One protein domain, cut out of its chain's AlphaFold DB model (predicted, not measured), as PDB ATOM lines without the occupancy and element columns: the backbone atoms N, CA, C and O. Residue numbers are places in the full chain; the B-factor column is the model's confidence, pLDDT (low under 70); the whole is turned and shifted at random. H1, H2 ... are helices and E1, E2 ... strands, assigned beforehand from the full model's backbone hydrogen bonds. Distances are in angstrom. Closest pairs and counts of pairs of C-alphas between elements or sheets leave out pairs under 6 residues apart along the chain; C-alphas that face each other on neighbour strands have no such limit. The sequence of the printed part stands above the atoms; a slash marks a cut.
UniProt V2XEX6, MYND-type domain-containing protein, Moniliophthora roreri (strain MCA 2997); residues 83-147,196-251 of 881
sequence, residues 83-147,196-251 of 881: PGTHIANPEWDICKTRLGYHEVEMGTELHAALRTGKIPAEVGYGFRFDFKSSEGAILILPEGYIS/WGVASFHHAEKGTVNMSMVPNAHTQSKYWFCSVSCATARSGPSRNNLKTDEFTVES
ATOM      1  N   PRO A  83      -8.273  32.287  17.061       93.19
ATOM      2  CA  PRO A  83      -8.581  31.596  18.306       93.19
ATOM      3  C   PRO A  83      -7.748  30.327  18.546       93.19
ATOM      4  O   PRO A  83      -7.289  29.663  17.617       93.19
ATOM      5  N   GLY A  84      -7.544  29.987  19.818       90.31
ATOM      6  CA  GLY A  84      -6.784  28.811  20.251       90.31
ATOM      7  C   GLY A  84      -5.262  28.929  20.116       90.31
ATOM      8  O   GLY A  84      -4.553  27.937  20.315       90.31
ATOM      9  N   THR A  85      -4.750  30.114  19.791       93.94
ATOM     10  CA  THR A  85      -3.310  30.383  19.700       93.94
ATOM     11  C   THR A  85      -2.637  30.254  21.065       93.94
ATOM     12  O   THR A  85      -3.245  30.500  22.106       93.94
ATOM     13  N   HIS A  86      -1.368  29.861  21.069       94.81
ATOM     14  CA  HIS A  86      -0.518  29.917  22.252       94.81
ATOM     15  C   HIS A  86       0.878  30.405  21.859       94.81
ATOM     16  O   HIS A  86       1.297  30.230  20.718       94.81
ATOM     17  N   ILE A  87       1.573  31.036  22.798       95.06
ATOM     18  CA  ILE A  87       2.951  31.505  22.665       95.06
ATOM     19  C   ILE A  87       3.720  30.900  23.825       95.06
ATOM     20  O   ILE A  87       3.346  31.110  24.977       95.06
ATOM     21  N   ALA A  88       4.779  30.151  23.545       93.81
ATOM     22  CA  ALA A  88       5.473  29.431  24.595       93.81
ATOM     23  C   ALA A  88       6.968  29.282  24.337       93.81
ATOM     24  O   ALA A  88       7.411  29.303  23.193       93.81
ATOM     25  N   ASN A  89       7.745  29.161  25.407       91.31
ATOM     26  CA  ASN A  89       9.195  29.067  25.352       91.31
ATOM     27  C   ASN A  89       9.722  28.091  26.419       91.31
ATOM     28  O   ASN A  89       9.366  28.300  27.583       91.31
ATOM     29  N   PRO A  90      10.581  27.114  26.065       88.31
ATOM     30  CA  PRO A  90      10.940  26.710  24.696       88.31
ATOM     31  C   PRO A  90       9.735  26.117  23.942       88.31
ATOM     32  O   PRO A  90       8.848  25.516  24.538       88.31
ATOM     33  N   GLU A  91       9.660  26.332  22.627       84.38
ATOM     34  CA  GLU A  91       8.465  25.978  21.831       84.38
ATOM     35  C   GLU A  91       8.451  24.519  21.369       84.38
ATOM     36  O   GLU A  91       7.398  23.892  21.317       84.38
ATOM     37  N   TRP A  92       9.627  23.954  21.090       80.88
ATOM     38  CA  TRP A  92       9.793  22.577  20.614       80.88
ATOM     39  C   TRP A  92       9.484  21.513  21.680       80.88
ATOM     40  O   TRP A  92       9.343  20.331  21.363       80.88
ATOM     41  N   ASP A  93       9.347  21.929  22.938       83.81
ATOM     42  CA  ASP A  93       9.199  21.054  24.103       83.81
ATOM     43  C   ASP A  93       7.758  20.826  24.557       83.81
ATOM     44  O   ASP A  93       7.522  20.186  25.587       83.81
ATOM     45  N   ILE A  94       6.798  21.358  23.802       90.31
ATOM     46  CA  ILE A  94       5.404  21.440  24.217       90.31
ATOM     47  C   ILE A  94       4.550  20.577  23.311       90.31
ATOM     48  O   ILE A  94       4.490  20.773  22.098       90.31
ATOM     49  N   CYS A  95       3.827  19.645  23.919       92.31
ATOM     50  CA  CYS A  95       2.776  18.901  23.247       92.31
ATOM     51  C   CYS A  95       1.425  19.536  23.578       92.31
ATOM     52  O   CYS A  95       0.971  19.479  24.719       92.31
ATOM     53  N   LYS A  96       0.777  20.144  22.578       94.25
ATOM     54  CA  LYS A  96      -0.591  20.663  22.693       94.25
ATOM     55  C   LYS A  96      -1.587  19.598  22.234       94.25
ATOM     56  O   LYS A  96      -1.616  19.242  21.060       94.25
ATOM     57  N   THR A  97      -2.471  19.182  23.134       93.75
ATOM     58  CA  THR A  97      -3.557  18.235  22.857       93.75
ATOM     59  C   THR A  97      -4.904  18.918  23.061       93.75
ATOM     60  O   THR A  97      -5.110  19.631  24.043       93.75
ATOM     61  N   ARG A  98      -5.846  18.722  22.138       93.06
ATOM     62  CA  ARG A  98      -7.218  19.216  22.304       93.06
ATOM     63  C   ARG A  98      -8.016  18.244  23.170       93.06
ATOM     64  O   ARG A  98      -7.972  17.045  22.918       93.06
ATOM     65  N   LEU A  99      -8.737  18.766  24.157       89.44
ATOM     66  CA  LEU A  99      -9.519  17.940  25.074       89.44
ATOM     67  C   LEU A  99     -10.810  17.440  24.420       89.44
ATOM     68  O   LEU A  99     -11.457  18.157  23.648       89.44
ATOM     69  N   GLY A 100     -11.176  16.202  24.743       84.12
ATOM     70  CA  GLY A 100     -12.426  15.583  24.313       84.12
ATOM     71  C   GLY A 100     -13.591  15.857  25.267       84.12
ATOM     72  O   GLY A 100     -13.402  16.226  26.423       84.12
ATOM     73  N   TYR A 101     -14.813  15.591  24.797       75.19
ATOM     74  CA  TYR A 101     -16.048  15.708  25.586       75.19
ATOM     75  C   TYR A 101     -15.979  14.967  26.935       75.19
ATOM     76  O   TYR A 101     -16.447  15.477  27.945       75.19
ATOM     77  N   HIS A 102     -15.383  13.770  26.959       70.31
ATOM     78  CA  HIS A 102     -15.319  12.920  28.155       70.31
ATOM     79  C   HIS A 102     -14.295  13.386  29.201       70.31
ATOM     80  O   HIS A 102     -14.296  12.872  30.316       70.31
ATOM     81  N   GLU A 103     -13.415  14.328  28.854       66.94
ATOM     82  CA  GLU A 103     -12.341  14.804  29.734       66.94
ATOM     83  C   GLU A 103     -12.728  16.065  30.523       66.94
ATOM     84  O   GLU A 103     -11.945  16.528  31.353       66.94
ATOM     85  N   VAL A 104     -13.916  16.629  30.278       63.34
ATOM     86  CA  VAL A 104     -14.385  17.872  30.901       63.34
ATOM     87  C   VAL A 104     -15.775  17.667  31.497       63.34
ATOM     88  O   VAL A 104     -16.672  17.132  30.847       63.34
ATOM     89  N   GLU A 105     -15.981  18.119  32.736       61.78
ATOM     90  CA  GLU A 105     -17.300  18.101  33.373       61.78
ATOM     91  C   GLU A 105     -18.226  19.097  32.655       61.78
ATOM     92  O   GLU A 105     -18.077  20.317  32.755       61.78
ATOM     93  N   MET A 106     -19.154  18.574  31.853       61.75
ATOM     94  CA  MET A 106     -19.940  19.391  30.936       61.75
ATOM     95  C   MET A 106     -21.265  19.845  31.562       61.75
ATOM     96  O   MET A 106     -22.211  19.069  31.695       61.75
ATOM     97  N   GLY A 107     -21.351  21.140  31.874       67.69
ATOM     98  CA  GLY A 107     -22.605  21.809  32.231       67.69
ATOM     99  C   GLY A 107     -23.487  22.121  31.015       67.69
ATOM    100  O   GLY A 107     -23.010  22.239  29.881       67.69
ATOM    101  N   THR A 108     -24.786  22.310  31.253       77.56
ATOM    102  CA  THR A 108     -25.773  22.730  30.242       77.56
ATOM    103  C   THR A 108     -25.391  24.039  29.552       77.56
ATOM    104  O   THR A 108     -25.594  24.194  28.347       77.56
ATOM    105  N   GLU A 109     -24.767  24.952  30.294       82.44
ATOM    106  CA  GLU A 109     -24.315  26.268  29.841       82.44
ATOM    107  C   GLU A 109     -23.141  26.142  28.870       82.44
ATOM    108  O   GLU A 109     -23.117  26.809  27.839       82.44
ATOM    109  N   LEU A 110     -22.189  25.244  29.156       81.44
ATOM    110  CA  LEU A 110     -21.051  24.991  28.272       81.44
ATOM    111  C   LEU A 110     -21.527  24.407  26.937       81.44
ATOM    112  O   LEU A 110     -21.093  24.842  25.871       81.44
ATOM    113  N   HIS A 111     -22.480  23.474  26.983       83.19
ATOM    114  CA  HIS A 111     -23.073  22.922  25.769       83.19
ATOM    115  C   HIS A 111     -23.828  23.993  24.962       83.19
ATOM    116  O   HIS A 111     -23.760  24.009  23.729       83.19
ATOM    117  N   ALA A 112     -24.544  24.902  25.628       84.69
ATOM    118  CA  ALA A 112     -25.194  26.028  24.967       84.69
ATOM    119  C   ALA A 112     -24.172  27.006  24.361       84.69
ATOM    120  O   ALA A 112     -24.344  27.426  23.219       84.69
ATOM    121  N   ALA A 113     -23.084  27.314  25.069       86.56
ATOM    122  CA  ALA A 113     -22.018  28.197  24.604       86.56
ATOM    123  C   ALA A 113     -21.297  27.656  23.360       86.56
ATOM    124  O   ALA A 113     -21.038  28.413  22.428       86.56
ATOM    125  N   LEU A 114     -21.042  26.345  23.305       87.50
ATOM    126  CA  LEU A 114     -20.474  25.686  22.124       87.50
ATOM    127  C   LEU A 114     -21.429  25.744  20.921       87.50
ATOM    128  O   LEU A 114     -20.993  26.039  19.814       87.50
ATOM    129  N   ARG A 115     -22.737  25.523  21.128       86.50
ATOM    130  CA  ARG A 115     -23.744  25.607  20.049       86.50
ATOM    131  C   ARG A 115     -23.968  27.030  19.541       86.50
ATOM    132  O   ARG A 115     -24.244  27.218  18.365       86.50
ATOM    133  N   THR A 116     -23.889  28.013  20.432       86.81
ATOM    134  CA  THR A 116     -24.117  29.434  20.114       86.81
ATOM    135  C   THR A 116     -22.860  30.144  19.609       86.81
ATOM    136  O   THR A 116     -22.922  31.330  19.307       86.81
ATOM    137  N   GLY A 117     -21.716  29.450  19.527       85.69
ATOM    138  CA  GLY A 117     -20.447  30.033  19.083       85.69
ATOM    139  C   GLY A 117     -19.805  30.992  20.090       85.69
ATOM    140  O   GLY A 117     -18.858  31.690  19.743       85.69
ATOM    141  N   LYS A 118     -20.272  31.022  21.347       86.75
ATOM    142  CA  LYS A 118     -19.639  31.812  22.422       86.75
ATOM    143  C   LYS A 118     -18.244  31.303  22.775       86.75
ATOM    144  O   LYS A 118     -17.461  32.044  23.359       86.75
ATOM    145  N   ILE A 119     -17.937  30.047  22.461       90.12
ATOM    146  CA  ILE A 119     -16.589  29.482  22.554       90.12
ATOM    147  C   ILE A 119     -16.121  29.186  21.129       90.12
ATOM    148  O   ILE A 119     -16.849  28.498  20.407       90.12
ATOM    149  N   PRO A 120     -14.927  29.651  20.722       91.62
ATOM    150  CA  PRO A 120     -14.407  29.373  19.392       91.62
ATOM    151  C   PRO A 120     -14.317  27.870  19.111       91.62
ATOM    152  O   PRO A 120     -13.915  27.073  19.972       91.62
ATOM    153  N   ALA A 121     -14.673  27.481  17.887       89.75
ATOM    154  CA  ALA A 121     -14.704  26.085  17.465       89.75
ATOM    155  C   ALA A 121     -13.318  25.430  17.503       89.75
ATOM    156  O   ALA A 121     -13.231  24.212  17.596       89.75
ATOM    157  N   GLU A 122     -12.239  26.208  17.476       90.94
ATOM    158  CA  GLU A 122     -10.849  25.774  17.612       90.94
ATOM    159  C   GLU A 122     -10.511  25.388  19.057       90.94
ATOM    160  O   GLU A 122      -9.694  24.497  19.297       90.94
ATOM    161  N   VAL A 123     -11.160  26.034  20.031       91.44
ATOM    162  CA  VAL A 123     -10.975  25.771  21.463       91.44
ATOM    163  C   VAL A 123     -11.790  24.549  21.879       91.44
ATOM    164  O   VAL A 123     -11.249  23.597  22.440       91.44
ATOM    165  N   GLY A 124     -13.084  24.509  21.540       90.81
ATOM    166  CA  GLY A 124     -14.001  23.446  21.974       90.81
ATOM    167  C   GLY A 124     -13.974  23.226  23.487       90.81
ATOM    168  O   GLY A 124     -14.255  24.144  24.248       90.81
ATOM    169  N   TYR A 125     -13.611  22.016  23.919       90.12
ATOM    170  CA  TYR A 125     -13.539  21.647  25.339       90.12
ATOM    171  C   TYR A 125     -12.262  22.129  26.046       90.12
ATOM    172  O   TYR A 125     -12.137  21.969  27.255       90.12
ATOM    173  N   GLY A 126     -11.329  22.755  25.326       92.75
ATOM    174  CA  GLY A 126     -10.084  23.277  25.880       92.75
ATOM    175  C   GLY A 126      -8.847  22.521  25.410       92.75
ATOM    176  O   GLY A 126      -8.883  21.720  24.471       92.75
ATOM    177  N   PHE A 127      -7.728  22.801  26.071       94.50
ATOM    178  CA  PHE A 127      -6.410  22.302  25.694       94.50
ATOM    179  C   PHE A 127      -5.674  21.709  26.891       94.50
ATOM    180  O   PHE A 127      -5.742  22.250  27.996       94.50
ATOM    181  N   ARG A 128      -4.914  20.646  26.639       94.62
ATOM    182  CA  ARG A 128      -3.863  20.117  27.506       94.62
ATOM    183  C   ARG A 128      -2.503  20.458  26.905       94.62
ATOM    184  O   ARG A 128      -2.329  20.367  25.691       94.62
ATOM    185  N   PHE A 129      -1.570  20.850  27.757       94.62
ATOM    186  CA  PHE A 129      -0.188  21.136  27.405       94.62
ATOM    187  C   PHE A 129       0.725  20.289  28.280       94.62
ATOM    188  O   PHE A 129       0.651  20.394  29.505       94.62
ATOM    189  N   ASP A 130       1.574  19.485  27.653       92.38
ATOM    190  CA  ASP A 130       2.577  18.655  28.317       92.38
ATOM    191  C   ASP A 130       3.971  19.179  27.952       92.38
ATOM    192  O   ASP A 130       4.267  19.371  26.769       92.38
ATOM    193  N   PHE A 131       4.811  19.431  28.957       91.38
ATOM    194  CA  PHE A 131       6.133  20.032  28.786       91.38
ATOM    195  C   PHE A 131       7.228  19.034  29.159       91.38
ATOM    196  O   PHE A 131       7.170  18.371  30.196       91.38
ATOM    197  N   LYS A 132       8.268  18.962  28.326       89.44
ATOM    198  CA  LYS A 132       9.427  18.086  28.565       89.44
ATOM    199  C   LYS A 132      10.549  18.765  29.351       89.44
ATOM    200  O   LYS A 132      11.294  18.084  30.055       89.44
ATOM    201  N   SER A 133      10.659  20.085  29.246       86.88
ATOM    202  CA  SER A 133      11.711  20.872  29.890       86.88
ATOM    203  C   SER A 133      11.509  21.060  31.396       86.88
ATOM    204  O   SER A 133      10.407  20.908  31.917       86.88
ATOM    205  N   SER A 134      12.594  21.410  32.094       84.75
ATOM    206  CA  SER A 134      12.589  21.776  33.520       84.75
ATOM    207  C   SER A 134      12.202  23.236  33.767       84.75
ATOM    208  O   SER A 134      11.914  23.632  34.894       84.75
ATOM    209  N   GLU A 135      12.193  24.051  32.719       89.31
ATOM    210  CA  GLU A 135      11.769  25.442  32.758       89.31
ATOM    211  C   GLU A 135      10.989  25.799  31.497       89.31
ATOM    212  O   GLU A 135      11.241  25.268  30.416       89.31
ATOM    213  N   GLY A 136      10.009  26.682  31.638       90.38
ATOM    214  CA  GLY A 136       9.218  27.107  30.500       90.38
ATOM    215  C   GLY A 136       8.074  28.037  30.859       90.38
ATOM    216  O   GLY A 136       7.610  28.114  31.999       90.38
ATOM    217  N   ALA A 137       7.643  28.816  29.877       93.38
ATOM    218  CA  ALA A 137       6.507  29.714  30.004       93.38
ATOM    219  C   ALA A 137       5.563  29.537  28.826       93.38
ATOM    220  O   ALA A 137       6.001  29.294  27.703       93.38
ATOM    221  N   ILE A 138       4.274  29.710  29.086       95.56
ATOM    222  CA  ILE A 138       3.216  29.651  28.088       95.56
ATOM    223  C   ILE A 138       2.205  30.771  28.323       95.56
ATOM    224  O   ILE A 138       1.814  31.064  29.452       95.56
ATOM    225  N   LEU A 139       1.768  31.379  27.232       97.19
ATOM    226  CA  LEU A 139       0.622  32.264  27.139       97.19
ATOM    227  C   LEU A 139      -0.383  31.611  26.189       97.19
ATOM    228  O   LEU A 139      -0.086  31.383  25.020       97.19
ATOM    229  N   ILE A 140      -1.571  31.305  26.688       96.50
ATOM    230  CA  ILE A 140      -2.685  30.721  25.949       96.50
ATOM    231  C   ILE A 140      -3.669  31.844  25.636       96.50
ATOM    232  O   ILE A 140      -4.072  32.586  26.533       96.50
ATOM    233  N   LEU A 141      -4.075  31.945  24.374       96.00
ATOM    234  CA  LEU A 141      -4.954  32.984  23.836       96.00
ATOM    235  C   LEU A 141      -6.162  32.311  23.166       96.00
ATOM    236  O   LEU A 141      -6.191  32.157  21.941       96.00
ATOM    237  N   PRO A 142      -7.160  31.860  23.955       94.06
ATOM    238  CA  PRO A 142      -8.310  31.116  23.440       94.06
ATOM    239  C   PRO A 142      -9.068  31.857  22.348       94.06
ATOM    240  O   PRO A 142      -9.536  31.224  21.415       94.06
ATOM    241  N   GLU A 143      -9.140  33.183  22.428       92.56
ATOM    242  CA  GLU A 143      -9.880  34.040  21.490       92.56
ATOM    243  C   GLU A 143      -8.968  34.782  20.509       92.56
ATOM    244  O   GLU A 143      -9.392  35.706  19.811       92.56
ATOM    245  N   GLY A 144      -7.702  34.362  20.445       93.69
ATOM    246  CA  GLY A 144      -6.682  35.030  19.657       93.69
ATOM    247  C   GLY A 144      -6.317  36.384  20.252       93.69
ATOM    248  O   GLY A 144      -6.598  36.685  21.414       93.69
ATOM    249  N   TYR A 145      -5.649  37.206  19.458       94.44
ATOM    250  CA  TYR A 145      -5.257  38.552  19.857       94.44
ATOM    251  C   TYR A 145      -5.093  39.444  18.628       94.44
ATOM    252  O   TYR A 145      -4.949  38.952  17.506       94.44
ATOM    253  N   ILE A 146      -5.120  40.751  18.860       94.56
ATOM    254  CA  ILE A 146      -4.779  41.787  17.888       94.56
ATOM    255  C   ILE A 146      -3.451  42.405  18.310       94.56
ATOM    256  O   ILE A 146      -3.245  42.666  19.490       94.56
ATOM    257  N   SER A 147      -2.564  42.617  17.350       95.38
ATOM    258  CA  SER A 147      -1.314  43.350  17.513       95.38
ATOM    259  C   SER A 147      -1.476  44.714  16.864       95.38
ATOM    260  O   SER A 147      -1.859  44.783  15.698       95.38
ATOM    261  N   TRP A 196      -7.232  35.246  28.326       95.44
ATOM    262  CA  TRP A 196      -5.857  34.762  28.392       95.44
ATOM    263  C   TRP A 196      -5.650  33.762  29.531       95.44
ATOM    264  O   TRP A 196      -6.350  33.773  30.547       95.44
ATOM    265  N   GLY A 197      -4.637  32.914  29.369       96.00
ATOM    266  CA  GLY A 197      -4.053  32.117  30.440       96.00
ATOM    267  C   GLY A 197      -2.536  32.190  30.373       96.00
ATOM    268  O   GLY A 197      -1.963  31.862  29.343       96.00
ATOM    269  N   VAL A 198      -1.877  32.611  31.447       96.00
ATOM    270  CA  VAL A 198      -0.411  32.618  31.550       96.00
ATOM    271  C   VAL A 198       0.038  31.564  32.541       96.00
ATOM    272  O   VAL A 198      -0.587  31.385  33.586       96.00
ATOM    273  N   ALA A 199       1.136  30.886  32.235       94.25
ATOM    274  CA  ALA A 199       1.802  30.016  33.183       94.25
ATOM    275  C   ALA A 199       3.318  30.036  32.995       94.25
ATOM    276  O   ALA A 199       3.825  30.245  31.892       94.25
ATOM    277  N   SER A 200       4.044  29.821  34.088       92.62
ATOM    278  CA  SER A 200       5.494  29.648  34.072       92.62
ATOM    279  C   SER A 200       5.955  28.682  35.158       92.62
ATOM    280  O   SER A 200       5.320  28.559  36.211       92.62
ATOM    281  N   PHE A 201       7.051  27.986  34.885       89.38
ATOM    282  CA  PHE A 201       7.687  27.042  35.794       89.38
ATOM    283  C   PHE A 201       9.202  27.082  35.631       89.38
ATOM    284  O   PHE A 201       9.720  27.398  34.562       89.38
ATOM    285  N   HIS A 202       9.903  26.751  36.703       85.81
ATOM    286  CA  HIS A 202      11.355  26.694  36.747       85.81
ATOM    287  C   HIS A 202      11.760  25.589  37.727       85.81
ATOM    288  O   HIS A 202      11.010  25.307  38.663       85.81
ATOM    289  N   HIS A 203      12.903  24.945  37.485       81.75
ATOM    290  CA  HIS A 203      13.389  23.784  38.246       81.75
ATOM    291  C   HIS A 203      12.381  22.626  38.399       81.75
ATOM    292  O   HIS A 203      12.393  21.909  39.397       81.75
ATOM    293  N   ALA A 204      11.504  22.415  37.416       80.75
ATOM    294  CA  ALA A 204      10.614  21.262  37.402       80.75
ATOM    295  C   ALA A 204      11.365  19.987  36.986       80.75
ATOM    296  O   ALA A 204      12.281  20.024  36.160       80.75
ATOM    297  N   GLU A 205      10.947  18.838  37.512       82.38
ATOM    298  CA  GLU A 205      11.432  17.551  37.018       82.38
ATOM    299  C   GLU A 205      10.971  17.364  35.559       82.38
ATOM    300  O   GLU A 205       9.801  17.583  35.226       82.38
ATOM    301  N   LYS A 206      11.891  16.980  34.670       81.81
ATOM    302  CA  LYS A 206      11.626  16.875  33.225       81.81
ATOM    303  C   LYS A 206      10.458  15.924  32.932       81.81
ATOM    304  O   LYS A 206      10.419  14.808  33.438       81.81
ATOM    305  N   GLY A 207       9.514  16.357  32.094       79.88
ATOM    306  CA  GLY A 207       8.346  15.558  31.696       79.88
ATOM    307  C   GLY A 207       7.221  15.469  32.734       79.88
ATOM    308  O   GLY A 207       6.221  14.803  32.475       79.88
ATOM    309  N   THR A 208       7.349  16.128  33.892       82.50
ATOM    310  CA  THR A 208       6.311  16.114  34.945       82.50
ATOM    311  C   THR A 208       5.300  17.252  34.829       82.50
ATOM    312  O   THR A 208       4.247  17.209  35.467       82.50
ATOM    313  N   VAL A 209       5.606  18.268  34.022       86.69
ATOM    314  CA  VAL A 209       4.801  19.482  33.908       86.69
ATOM    315  C   VAL A 209       3.693  19.273  32.881       86.69
ATOM    316  O   VAL A 209       3.936  19.122  31.684       86.69
ATOM    317  N   ASN A 210       2.458  19.331  33.360       88.38
ATOM    318  CA  ASN A 210       1.246  19.326  32.562       88.38
ATOM    319  C   ASN A 210       0.267  20.406  33.027       88.38
ATOM    320  O   ASN A 210       0.189  20.776  34.204       88.38
ATOM    321  N   MET A 211      -0.494  20.935  32.078       92.88
ATOM    322  CA  MET A 211      -1.501  21.954  32.343       92.88
ATOM    323  C   MET A 211      -2.720  21.709  31.474       92.88
ATOM    324  O   MET A 211      -2.607  21.252  30.340       92.88
ATOM    325  N   SER A 212      -3.909  22.002  31.987       91.88
ATOM    326  CA  SER A 212      -5.147  21.901  31.215       91.88
ATOM    327  C   SER A 212      -5.994  23.143  31.416       91.88
ATOM    328  O   SER A 212      -6.363  23.468  32.545       91.88
ATOM    329  N   MET A 213      -6.302  23.833  30.319       93.50
ATOM    330  CA  MET A 213      -7.118  25.041  30.321       93.50
ATOM    331  C   MET A 213      -8.440  24.785  29.610       93.50
ATOM    332  O   MET A 213      -8.455  24.387  28.445       93.50
ATOM    333  N   VAL A 214      -9.542  25.021  30.320       91.56
ATOM    334  CA  VAL A 214     -10.899  24.682  29.873       91.56
ATOM    335  C   VAL A 214     -11.837  25.883  30.011       91.56
ATOM    336  O   VAL A 214     -11.661  26.696  30.928       91.56
ATOM    337  N   PRO A 215     -12.842  26.021  29.132       91.06
ATOM    338  CA  PRO A 215     -13.957  26.928  29.364       91.06
ATOM    339  C   PRO A 215     -14.837  26.408  30.508       91.06
ATOM    340  O   PRO A 215     -15.115  25.212  30.590       91.06
ATOM    341  N   ASN A 216     -15.308  27.290  31.391       85.69
ATOM    342  CA  ASN A 216     -16.223  26.896  32.465       85.69
ATOM    343  C   ASN A 216     -17.162  28.046  32.836       85.69
ATOM    344  O   ASN A 216     -16.716  29.142  33.150       85.69
ATOM    345  N   ALA A 217     -18.474  27.803  32.837       82.81
ATOM    346  CA  ALA A 217     -19.466  28.810  33.215       82.81
ATOM    347  C   ALA A 217     -19.486  29.107  34.728       82.81
ATOM    348  O   ALA A 217     -20.011  30.132  35.147       82.81
ATOM    349  N   HIS A 218     -18.927  28.236  35.568       79.81
ATOM    350  CA  HIS A 218     -18.981  28.353  37.029       79.81
ATOM    351  C   HIS A 218     -17.801  29.120  37.641       79.81
ATOM    352  O   HIS A 218     -17.822  29.417  38.834       79.81
ATOM    353  N   THR A 219     -16.798  29.478  36.841       82.62
ATOM    354  CA  THR A 219     -15.602  30.211  37.281       82.62
ATOM    355  C   THR A 219     -15.741  31.720  37.083       82.62
ATOM    356  O   THR A 219     -16.642  32.192  36.392       82.62
ATOM    357  N   GLN A 220     -14.851  32.509  37.695       82.75
ATOM    358  CA  GLN A 220     -14.850  33.970  37.521       82.75
ATOM    359  C   GLN A 220     -14.386  34.408  36.127       82.75
ATOM    360  O   GLN A 220     -14.887  35.400  35.603       82.75
ATOM    361  N   SER A 221     -13.440  33.680  35.535       87.50
ATOM    362  CA  SER A 221     -12.990  33.869  34.158       87.50
ATOM    363  C   SER A 221     -13.675  32.868  33.231       87.50
ATOM    364  O   SER A 221     -14.023  31.763  33.654       87.50
ATOM    365  N   LYS A 222     -13.853  33.251  31.961       90.06
ATOM    366  CA  LYS A 222     -14.426  32.400  30.903       90.06
ATOM    367  C   LYS A 222     -13.633  31.106  30.686       90.06
ATOM    368  O   LYS A 222     -14.223  30.034  30.560       90.06
ATOM    369  N   TYR A 223     -12.304  31.209  30.700       91.75
ATOM    370  CA  TYR A 223     -11.376  30.078  30.667       91.75
ATOM    371  C   TYR A 223     -10.531  30.067  31.931       91.75
ATOM    372  O   TYR A 223     -10.221  31.125  32.484       91.75
ATOM    373  N   TRP A 224     -10.147  28.880  32.383       89.81
ATOM    374  CA  TRP A 224      -9.317  28.725  33.572       89.81
ATOM    375  C   TRP A 224      -8.494  27.439  33.519       89.81
ATOM    376  O   TRP A 224      -8.826  26.497  32.793       89.81
ATOM    377  N   PHE A 225      -7.417  27.399  34.300       88.31
ATOM    378  CA  PHE A 225      -6.586  26.210  34.435       88.31
ATOM    379  C   PHE A 225      -7.193  25.214  35.430       88.31
ATOM    380  O   PHE A 225      -7.058  25.391  36.638       88.31
ATOM    381  N   CYS A 226      -7.816  24.151  34.921       79.75
ATOM    382  CA  CYS A 226      -8.410  23.091  35.744       79.75
ATOM    383  C   CYS A 226      -7.392  22.114  36.342       79.75
ATOM    384  O   CYS A 226      -7.675  21.464  37.344       79.75
ATOM    385  N   SER A 227      -6.203  22.034  35.747       75.81
ATOM    386  CA  SER A 227      -5.066  21.278  36.264       75.81
ATOM    387  C   SER A 227      -3.782  22.032  35.939       75.81
ATOM    388  O   SER A 227      -3.620  22.510  34.813       75.81
ATOM    389  N   VAL A 228      -2.889  22.142  36.923       81.94
ATOM    390  CA  VAL A 228      -1.555  22.744  36.798       81.94
ATOM    391  C   VAL A 228      -0.610  21.974  37.709       81.94
ATOM    392  O   VAL A 228      -0.797  21.970  38.927       81.94
ATOM    393  N   SER A 229       0.408  21.338  37.140       76.62
ATOM    394  CA  SER A 229       1.483  20.694  37.898       76.62
ATOM    395  C   SER A 229       2.776  21.497  37.789       76.62
ATOM    396  O   SER A 229       3.104  22.024  36.728       76.62
ATOM    397  N   CYS A 230       3.486  21.620  38.915       79.00
ATOM    398  CA  CYS A 230       4.830  22.206  39.000       79.00
ATOM    399  C   CYS A 230       4.984  23.616  38.387       79.00
ATOM    400  O   CYS A 230       6.092  24.028  38.066       79.00
ATOM    401  N   ALA A 231       3.887  24.367  38.246       82.81
ATOM    402  CA  ALA A 231       3.880  25.680  37.619       82.81
ATOM    403  C   ALA A 231       2.989  26.673  38.357       82.81
ATOM    404  O   ALA A 231       2.001  26.314  39.005       82.81
ATOM    405  N   THR A 232       3.320  27.948  38.200       86.69
ATOM    406  CA  THR A 232       2.444  29.049  38.591       86.69
ATOM    407  C   THR A 232       1.613  29.440  37.380       86.69
ATOM    408  O   THR A 232       2.164  29.588  36.291       86.69
ATOM    409  N   ALA A 233       0.302  29.616  37.551       90.75
ATOM    410  CA  ALA A 233      -0.604  29.958  36.461       90.75
ATOM    411  C   ALA A 233      -1.669  30.977  36.882       90.75
ATOM    412  O   ALA A 233      -2.068  31.036  38.049       90.75
ATOM    413  N   ARG A 234      -2.141  31.767  35.915       92.44
ATOM    414  CA  ARG A 234      -3.220  32.751  36.055       92.44
ATOM    415  C   ARG A 234      -4.081  32.750  34.799       92.44
ATOM    416  O   ARG A 234      -3.574  32.548  33.701       92.44
ATOM    417  N   SER A 235      -5.366  33.029  34.952       93.94
ATOM    418  CA  SER A 235      -6.293  33.210  33.836       93.94
ATOM    419  C   SER A 235      -7.134  34.454  34.052       93.94
ATOM    420  O   SER A 235      -7.433  34.815  35.192       93.94
ATOM    421  N   GLY A 236      -7.545  35.087  32.964       91.81
ATOM    422  CA  GLY A 236      -8.360  36.284  33.029       91.81
ATOM    423  C   GLY A 236      -9.029  36.614  31.700       91.81
ATOM    424  O   GLY A 236      -8.843  35.895  30.714       91.81
ATOM    425  N   PRO A 237      -9.823  37.694  31.676       90.19
ATOM    426  CA  PRO A 237     -10.181  38.548  32.816       90.19
ATOM    427  C   PRO A 237     -11.190  37.874  33.767       90.19
ATOM    428  O   PRO A 237     -11.826  36.883  33.409       90.19
ATOM    429  N   SER A 238     -11.392  38.433  34.970       85.12
ATOM    430  CA  SER A 238     -12.453  38.020  35.919       85.12
ATOM    431  C   SER A 238     -13.849  38.468  35.464       85.12
ATOM    432  O   SER A 238     -14.580  39.148  36.187       85.12
ATOM    433  N   ARG A 239     -14.197  38.139  34.220       81.06
ATOM    434  CA  ARG A 239     -15.495  38.376  33.593       81.06
ATOM    435  C   ARG A 239     -15.885  37.098  32.858       81.06
ATOM    436  O   ARG A 239     -15.215  36.698  31.909       81.06
ATOM    437  N   ASN A 240     -16.953  36.449  33.312       81.75
ATOM    438  CA  ASN A 240     -17.473  35.235  32.691       81.75
ATOM    439  C   ASN A 240     -18.846  35.501  32.074       81.75
ATOM    440  O   ASN A 240     -19.860  35.559  32.771       81.75
ATOM    441  N   ASN A 241     -18.865  35.656  30.756       78.25
ATOM    442  CA  ASN A 241     -20.063  35.897  29.956       78.25
ATOM    443  C   ASN A 241     -20.709  34.603  29.427       78.25
ATOM    444  O   ASN A 241     -21.691  34.661  28.691       78.25
ATOM    445  N   LEU A 242     -20.234  33.414  29.825       77.81
ATOM    446  CA  LEU A 242     -20.884  32.156  29.430       77.81
ATOM    447  C   LEU A 242     -22.318  32.042  29.974       77.81
ATOM    448  O   LEU A 242     -23.115  31.296  29.415       77.81
ATOM    449  N   LYS A 243     -22.656  32.798  31.030       66.69
ATOM    450  CA  LYS A 243     -24.000  32.844  31.633       66.69
ATOM    451  C   LYS A 243     -24.939  33.881  31.016       66.69
ATOM    452  O   LYS A 243     -26.129  33.841  31.301       66.69
ATOM    453  N   THR A 244     -24.426  34.854  30.264       68.06
ATOM    454  CA  THR A 244     -25.241  35.973  29.774       68.06
ATOM    455  C   THR A 244     -25.829  35.624  28.420       68.06
ATOM    456  O   THR A 244     -25.067  35.333  27.503       68.06
ATOM    457  N   ASP A 245     -27.153  35.665  28.270       56.97
ATOM    458  CA  ASP A 245     -27.821  35.386  26.987       56.97
ATOM    459  C   ASP A 245     -27.573  36.471  25.929       56.97
ATOM    460  O   ASP A 245     -27.646  36.193  24.735       56.97
ATOM    461  N   GLU A 246     -27.177  37.675  26.348       58.00
ATOM    462  CA  GLU A 246     -26.806  38.763  25.446       58.00
ATOM    463  C   GLU A 246     -25.434  38.525  24.799       58.00
ATOM    464  O   GLU A 246     -24.427  38.278  25.474       58.00
ATOM    465  N   PHE A 247     -25.387  38.642  23.469       54.56
ATOM    466  CA  PHE A 247     -24.146  38.655  22.699       54.56
ATOM    467  C   PHE A 247     -23.464  40.016  22.889       54.56
ATOM    468  O   PHE A 247     -23.638  40.947  22.106       54.56
ATOM    469  N   THR A 248     -22.731  40.163  23.991       57.59
ATOM    470  CA  THR A 248     -21.884  41.339  24.200       57.59
ATOM    471  C   THR A 248     -20.652  41.215  23.313       57.59
ATOM    472  O   THR A 248     -19.985  40.182  23.307       57.59
ATOM    473  N   VAL A 249     -20.354  42.258  22.532       57.62
ATOM    474  CA  VAL A 249     -19.086  42.333  21.798       57.62
ATOM    475  C   VAL A 249     -17.969  42.326  22.838       57.62
ATOM    476  O   VAL A 249     -17.857  43.259  23.633       57.62
ATOM    477  N   GLU A 250     -17.179  41.254  22.868       66.31
ATOM    478  CA  GLU A 250     -16.065  41.126  23.803       66.31
ATOM    479  C   GLU A 250     -15.036  42.223  23.515       66.31
ATOM    480  O   GLU A 250     -14.410  42.266  22.453       66.31
ATOM    481  N   SER A 251     -14.879  43.146  24.463       76.06
ATOM    482  CA  SER A 251     -13.842  44.169  24.393       76.06
ATOM    483  C   SER A 251     -12.478  43.504  24.553       76.06
ATOM    484  O   SER A 251     -12.229  42.838  25.556       76.06
TER     485      SER A 251
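Overview. This is residues 83 to 147 and 196 to 251 of the 881 residues of the protein "MYND-type domain-containing protein" of Moniliophthora roreri (strain MCA 2997) (UniProt V2XEX6). What does the model look like on first sight? It is a sandwich of two four-stranded sheets, E1 E4 E6 E9 and E2 E3 E7 E8, face to face with their strands nearly aligned, and drawn closer together at the edge strands E8 and E9 than at E1 and E2. The short helix H1 and much of the tail of residues 237 to 251 lie beyond one end of the sandwich, while the three residues of E5 stick out to the side. What is printed, and in which order? The printed part has 121 residues, with one named helix and nine named strands in the order E1 E2 H1 E3 E4 E5 E6 E7 E8 E9; the class is mostly strand, though 56 residues, under half, are in named elements. How large and how dense is it? It is compact, with a radius of gyration of the C-alphas of 14.4 A and spans of 44 by 35 by 22 A.

Arrangement. How is the one sheet built? E1, residues 85 to 89, E4, residues 136 to 141, E6, residues 196 to 201, and E9, residues 232 to 236, run side by side in that order, neighbours antiparallel, with E1 and E9 as edge strands. Within hydrogen-bond range are N 87 and O 139 of E1 and E4 at 2.8 A, N 140 and O 197 of E4 and E6 at 2.7 A, and N 198 and O 234 of E6 and E9 at 2.8 A. How is the other sheet built? E2, residues 94 to 98, E3, residues 127 to 131, E7, residues 209 to 215, and E8, residues 223 to 228, follow in that order, neighbours antiparallel, and E7 and E8 form a hairpin. Within hydrogen-bond range are N 97 and O 128 of E2 and E3 at 2.8 A, N 129 and O 211 of E3 and E7 at 2.8 A, and N 212 and O 227 of E7 and E8 at 2.9 A. How do the two sheets stand to each other? They form a sandwich, two sheets face to face, with the parts that face each other 9.2 A centre to centre, their best planes 5 degrees apart and the strands of the one at 9 degrees to those of the other. The closest C-alphas of E8 and E9, those of Trp 224 and Ser 235, are 5.4 A apart, while E1 and E2 are only just apart, with their closest C-alphas at 8.0 A. Where are the remaining elements? H1, residues 108 to 115, is not on either sheet; its closest C-alpha to E7 is that of Leu 110, 7.4 A from that of Pro 215, and each of its O i to N i+4 pairs is within hydrogen-bond range. E5, residues 145 to 147, pairs with no named strand and meets E4 only through their link.

Along the chain. Where can a reader pick up the strands? E1 begins at C-alpha 85, (-3.310, 30.383, 19.700), and E9 ends at C-alpha 236, (-8.360, 36.284, 33.029). Which elements are longest? E7 measures 20.7 A from first to last C-alpha, E6 17.3 A and E4 16.7 A; E7 ends at C-alpha 215, (-13.957, 26.928, 29.364).

Size, cuts and confidence. How far does the domain reach? The two C-alphas farthest apart, those of Glu 205 and Glu 246, are 45.2 A apart. Where is it cut, and which link is long? Residues 148 to 195 are not printed, and C-alphas 147 and 196 are 14.6 A apart across the cut; of the links printed whole, H1 to E3, with 11 residues, is long. Where is confidence low? Residues 103 to 107 and 243 to 250 are under 70, and the mean pLDDT of the printed part is 85.3.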